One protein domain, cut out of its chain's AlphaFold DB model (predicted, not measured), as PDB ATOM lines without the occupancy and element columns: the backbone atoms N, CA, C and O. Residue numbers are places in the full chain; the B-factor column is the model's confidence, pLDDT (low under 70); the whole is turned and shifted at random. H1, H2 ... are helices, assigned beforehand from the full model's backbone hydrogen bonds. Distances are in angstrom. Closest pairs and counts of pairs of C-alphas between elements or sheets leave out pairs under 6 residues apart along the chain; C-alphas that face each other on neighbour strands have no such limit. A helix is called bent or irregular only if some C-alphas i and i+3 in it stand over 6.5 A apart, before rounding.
ATOM      1  N   GLN A 156      29.828  -2.933 -29.086       92.38
ATOM      2  CA  GLN A 156      28.898  -3.485 -30.084       92.38
ATOM      3  C   GLN A 156      29.596  -4.358 -31.141       92.38
ATOM      4  O   GLN A 156      29.067  -5.403 -31.521       92.38
ATOM      5  N   MET A 157      30.808  -3.991 -31.577       93.12
ATOM      6  CA  MET A 157      31.583  -4.836 -32.495       93.12
ATOM      7  C   MET A 157      32.000  -6.159 -31.833       93.12
ATOM      8  O   MET A 157      31.980  -7.198 -32.490       93.12
ATOM      9  N   GLN A 158      32.355  -6.135 -30.544       93.88
ATOM     10  CA  GLN A 158      32.745  -7.327 -29.781       93.88
ATOM     11  C   GLN A 158      31.570  -8.288 -29.605       93.88
ATOM     12  O   GLN A 158      31.757  -9.492 -29.766       93.88
ATOM     13  N   LYS A 159      30.367  -7.749 -29.365       93.94
ATOM     14  CA  LYS A 159      29.117  -8.520 -29.336       93.94
ATOM     15  C   LYS A 159      28.835  -9.168 -30.691       93.94
ATOM     16  O   LYS A 159      28.661 -10.377 -30.763       93.94
ATOM     17  N   ARG A 160      28.875  -8.382 -31.778       93.62
ATOM     18  CA  ARG A 160      28.555  -8.867 -33.133       93.62
ATOM     19  C   ARG A 160      29.557  -9.896 -33.663       93.62
ATOM     20  O   ARG A 160      29.185 -10.744 -34.460       93.62
ATOM     21  N   LYS A 161      30.827  -9.800 -33.261       96.94
ATOM     22  CA  LYS A 161      31.899 -10.720 -33.679       96.94
ATOM     23  C   LYS A 161      32.167 -11.853 -32.683       96.94
ATOM     24  O   LYS A 161      33.132 -12.578 -32.883       96.94
ATOM     25  N   HIS A 162      31.387 -11.975 -31.609       94.31
ATOM     26  CA  HIS A 162      31.616 -12.959 -30.544       94.31
ATOM     27  C   HIS A 162      33.073 -12.999 -30.051       94.31
ATOM     28  O   HIS A 162      33.682 -14.058 -29.915       94.31
ATOM     29  N   GLN A 163      33.662 -11.828 -29.809       96.50
ATOM     30  CA  GLN A 163      35.051 -11.746 -29.350       96.50
ATOM     31  C   GLN A 163      35.208 -12.297 -27.930       96.50
ATOM     32  O   GLN A 163      34.255 -12.306 -27.152       96.50
ATOM     33  N   ILE A 164      36.440 -12.668 -27.562       94.75
ATOM     34  CA  ILE A 164      36.790 -13.236 -26.248       94.75
ATOM     35  C   ILE A 164      36.238 -12.385 -25.095       94.75
ATOM     36  O   ILE A 164      35.665 -12.926 -24.157       94.75
ATOM     37  N   THR A 165      36.321 -11.055 -25.192       94.06
ATOM     38  CA  THR A 165      35.751 -10.137 -24.191       94.06
ATOM     39  C   THR A 165      34.242 -10.325 -24.006       94.06
ATOM     40  O   THR A 165      33.761 -10.340 -22.878       94.06
ATOM     41  N   TYR A 166      33.488 -10.499 -25.099       94.44
ATOM     42  CA  TYR A 166      32.047 -10.758 -25.037       94.44
ATOM     43  C   TYR A 166      31.748 -12.149 -24.469       94.44
ATOM     44  O   TYR A 166      30.870 -12.281 -23.624       94.44
ATOM     45  N   LEU A 167      32.505 -13.169 -24.877       95.19
ATOM     46  CA  LEU A 167      32.344 -14.532 -24.363       95.19
ATOM     47  C   LEU A 167      32.625 -14.612 -22.860       95.19
ATOM     48  O   LEU A 167      31.865 -15.245 -22.135       95.19
ATOM     49  N   ALA A 168      33.671 -13.935 -22.385       92.06
ATOM     50  CA  ALA A 168      33.996 -13.853 -20.966       92.06
ATOM     51  C   ALA A 168      32.885 -13.148 -20.174       92.06
ATOM     52  O   ALA A 168      32.481 -13.632 -19.120       92.06
ATOM     53  N   PHE A 169      32.351 -12.043 -20.708       90.94
ATOM     54  CA  PHE A 169      31.205 -11.350 -20.120       90.94
ATOM     55  C   PHE A 169      29.981 -12.274 -20.021       90.94
ATOM     56  O   PHE A 169      29.408 -12.425 -18.947       90.94
ATOM     57  N   GLN A 170      29.639 -12.966 -21.111       91.62
ATOM     58  CA  GLN A 170      28.500 -13.883 -21.166       91.62
ATOM     59  C   GLN A 170      28.682 -15.112 -20.256       91.62
ATOM     60  O   GLN A 170      27.728 -15.609 -19.663       91.62
ATOM     61  N   ALA A 171      29.905 -15.638 -20.150       90.69
ATOM     62  CA  ALA A 171      30.227 -16.739 -19.244       90.69
ATOM     63  C   ALA A 171      30.053 -16.320 -17.782       90.69
ATOM     64  O   ALA A 171      29.435 -17.051 -17.016       90.69
ATOM     65  N   LYS A 172      30.532 -15.124 -17.428       87.25
ATOM     66  CA  LYS A 172      30.386 -14.551 -16.089       87.25
ATOM     67  C   LYS A 172      28.923 -14.301 -15.715       87.25
ATOM     68  O   LYS A 172      28.533 -14.549 -14.581       87.25
ATOM     69  N   GLU A 173      28.111 -13.843 -16.663       84.69
ATOM     70  CA  GLU A 173      26.667 -13.681 -16.467       84.69
ATOM     71  C   GLU A 173      25.975 -15.033 -16.221       84.69
ATOM     72  O   GLU A 173      25.283 -15.196 -15.219       84.69
ATOM     73  N   ARG A 174      26.258 -16.052 -17.045       89.62
ATOM     74  CA  ARG A 174      25.713 -17.407 -16.830       89.62
ATOM     75  C   ARG A 174      26.214 -18.082 -15.554       89.62
ATOM     76  O   ARG A 174      25.496 -18.895 -14.983       89.62
ATOM     77  N   GLU A 175      27.433 -17.788 -15.101       87.31
ATOM     78  CA  GLU A 175      27.961 -18.307 -13.833       87.31
ATOM     79  C   GLU A 175      27.051 -17.920 -12.658       87.31
ATOM     80  O   GLU A 175      26.809 -18.737 -11.769       87.31
ATOM     81  N   LEU A 176      26.511 -16.699 -12.673       82.06
ATOM     82  CA  LEU A 176      25.567 -16.223 -11.665       82.06
ATOM     83  C   LEU A 176      24.259 -17.021 -11.705       82.06
ATOM     84  O   LEU A 176      23.824 -17.539 -10.678       82.06
ATOM     85  N   GLU A 177      23.665 -17.188 -12.888       85.25
ATOM     86  CA  GLU A 177      22.436 -17.976 -13.063       85.25
ATOM     87  C   GLU A 177      22.626 -19.437 -12.618       85.25
ATOM     88  O   GLU A 177      21.790 -20.009 -11.913       85.25
ATOM     89  N   LEU A 178      23.763 -20.041 -12.971       89.31
ATOM     90  CA  LEU A 178      24.116 -21.402 -12.569       89.31
ATOM     91  C   LEU A 178      24.284 -21.531 -11.051       89.31
ATOM     92  O   LEU A 178      23.831 -22.514 -10.466       89.31
ATOM     93  N   LYS A 179      24.891 -20.543 -10.386       87.94
ATOM     94  CA  LYS A 179      25.002 -20.534  -8.918       87.94
ATOM     95  C   LYS A 179      23.634 -20.450  -8.250       87.94
ATOM     96  O   LYS A 179      23.374 -21.215  -7.321       87.94
ATOM     97  N   ASN A 180      22.747 -19.596  -8.754       85.69
ATOM     98  CA  ASN A 180      21.395 -19.454  -8.214       85.69
ATOM     99  C   ASN A 180      20.580 -20.740  -8.400       85.69
ATOM    100  O   ASN A 180      19.987 -21.243  -7.445       85.69
ATOM    101  N   THR A 181      20.615 -21.340  -9.595       89.12
ATOM    102  CA  THR A 181      19.936 -22.623  -9.847       89.12
ATOM    103  C   THR A 181      20.519 -23.760  -9.010       89.12
ATOM    104  O   THR A 181      19.768 -24.580  -8.486       89.12
ATOM    105  N   TRP A 182      21.840 -23.815  -8.815       89.25
ATOM    106  CA  TRP A 182      22.462 -24.810  -7.941       89.25
ATOM    107  C   TRP A 182      22.033 -24.629  -6.480       89.25
ATOM    108  O   TRP A 182      21.652 -25.609  -5.836       89.25
ATOM    109  N   SER A 183      22.029 -23.393  -5.974       86.00
ATOM    110  CA  SER A 183      21.538 -23.069  -4.631       86.00
ATOM    111  C   SER A 183      20.080 -23.503  -4.447       86.00
ATOM    112  O   SER A 183      19.772 -24.259  -3.521       86.00
ATOM    113  N   ALA A 184      19.203 -23.140  -5.388       89.50
ATOM    114  CA  ALA A 184      17.793 -23.522  -5.376       89.50
ATOM    115  C   ALA A 184      17.611 -25.048  -5.411       89.50
ATOM    116  O   ALA A 184      16.928 -25.615  -4.561       89.50
ATOM    117  N   ASN A 185      18.296 -25.745  -6.322       94.62
ATOM    118  CA  ASN A 185      18.249 -27.206  -6.412       94.62
ATOM    119  C   ASN A 185      18.739 -27.881  -5.126       94.62
ATOM    120  O   ASN A 185      18.186 -28.897  -4.704       94.62
ATOM    121  N   ARG A 186      19.773 -27.330  -4.484       94.19
ATOM    122  CA  ARG A 186      20.278 -27.825  -3.202       94.19
ATOM    123  C   ARG A 186      19.248 -27.637  -2.088       94.19
ATOM    124  O   ARG A 186      19.046 -28.569  -1.311       94.19
ATOM    125  N   ALA A 187      18.595 -26.479  -2.025       90.56
ATOM    126  CA  ALA A 187      17.530 -26.211  -1.065       90.56
ATOM    127  C   ALA A 187      16.337 -27.156  -1.272       90.56
ATOM    128  O   ALA A 187      15.900 -27.792  -0.315       90.56
ATOM    129  N   THR A 188      15.890 -27.346  -2.517       92.62
ATOM    130  CA  THR A 188      14.817 -28.289  -2.867       92.62
ATOM    131  C   THR A 188      15.173 -29.718  -2.472       92.62
ATOM    132  O   THR A 188      14.360 -30.401  -1.856       92.62
ATOM    133  N   ARG A 189      16.400 -30.180  -2.753       93.62
ATOM    134  CA  ARG A 189      16.857 -31.512  -2.317       93.62
ATOM    135  C   ARG A 189      16.802 -31.655  -0.802       93.62
ATOM    136  O   ARG A 189      16.290 -32.656  -0.320       93.62
ATOM    137  N   ARG A 190      17.267 -30.647  -0.061       93.31
ATOM    138  CA  ARG A 190      17.201 -30.643   1.406       93.31
ATOM    139  C   ARG A 190      15.758 -30.658   1.905       93.31
ATOM    140  O   ARG A 190      15.460 -31.381   2.842       93.31
ATOM    141  N   GLN A 191      14.860 -29.902   1.278       93.38
ATOM    142  CA  GLN A 191      13.441 -29.894   1.627       93.38
ATOM    143  C   GLN A 191      12.793 -31.262   1.384       93.38
ATOM    144  O   GLN A 191      12.076 -31.754   2.251       93.38
ATOM    145  N   THR A 192      13.063 -31.892   0.238       95.25
ATOM    146  CA  THR A 192      12.583 -33.244  -0.080       95.25
ATOM    147  C   THR A 192      13.147 -34.267   0.901       95.25
ATOM    148  O   THR A 192      12.380 -35.056   1.443       95.25
ATOM    149  N   GLN A 193      14.445 -34.201   1.205       95.56
ATOM    150  CA  GLN A 193      15.082 -35.072   2.190       95.56
ATOM    151  C   GLN A 193      14.471 -34.882   3.585       95.56
ATOM    152  O   GLN A 193      14.140 -35.856   4.242       95.56
ATOM    153  N   SER A 194      14.231 -33.648   4.033       92.06
ATOM    154  CA  SER A 194      13.546 -33.397   5.309       92.06
ATOM    155  C   SER A 194      12.098 -33.890   5.307       92.06
ATOM    156  O   SER A 194      11.582 -34.281   6.351       92.06
ATOM    157  N   LYS A 195      11.424 -33.846   4.152       96.19
ATOM    158  CA  LYS A 195      10.023 -34.260   4.017       96.19
ATOM    159  C   LYS A 195       9.862 -35.779   3.984       96.19
ATOM    160  O   LYS A 195       8.872 -36.278   4.508       96.19
ATOM    161  N   TYR A 196      10.790 -36.490   3.350       95.75
ATOM    162  CA  TYR A 196      10.644 -37.919   3.070       95.75
ATOM    163  C   TYR A 196      11.740 -38.807   3.673       95.75
ATOM    164  O   TYR A 196      11.585 -40.023   3.684       95.75
ATOM    165  N   GLY A 197      12.804 -38.228   4.226       89.62
ATOM    166  CA  GLY A 197      13.807 -38.928   5.031       89.62
ATOM    167  C   GLY A 197      14.765 -39.848   4.269       89.62
ATOM    168  O   GLY A 197      15.502 -40.578   4.927       89.62
ATOM    169  N   PHE A 198      14.769 -39.823   2.932       68.44
ATOM    170  CA  PHE A 198      15.658 -40.608   2.065       68.44
ATOM    171  C   PHE A 198      16.449 -39.718   1.100       68.44
ATOM    172  O   PHE A 198      15.920 -38.653   0.695       68.44
TER     173      PHE A 198
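Overview. This is residues 156 to 198 of the 198 residues of an uncharacterized protein of Trichoplax adhaerens (UniProt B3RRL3). One long helix, H2, makes nearly the whole length of a thin rod, and a single short turn of helix, H1, makes a corner with it at its first end. Most of H2 sticks out free, with residues 171 to 198 standing clear of the rest. The printed part has 43 residues with two named helices, H1 then H2, and no named strand; its class is all helix. It is extended, with a radius of gyration of the C-alphas of 17.4 A and spans of 53 by 11 by 11 A.

Along the chain. H1 is residues 156 to 160, beginning at C-alpha 156 at (28.898, -3.485, -30.084). H2 is residues 164 to 196, 46.4 A from C-alpha 164 at (36.790, -13.236, -26.248) to C-alpha 196 at (10.644, -37.919, 3.070). Neither helix is bent.

Arrangement. H1 and H2 touch only at the corner by their tight link of 3 residues. H2 touches H1 with residues 164 to 166 alone; the closest C-alphas, of Lys 159 and Tyr 166, are 5.7 A apart. Every O i to N i+4 pair is within hydrogen-bond range in H1, and 28 of 29 are in H2.

Size, cuts and confidence. The two C-alphas farthest apart, of Met 157 and Gly 197, are 53.7 A apart. The printed part has no cut and ends at Phe 198, the chain's last residue. The mean pLDDT of the printed part is 91.1, and residue 198 is under 70.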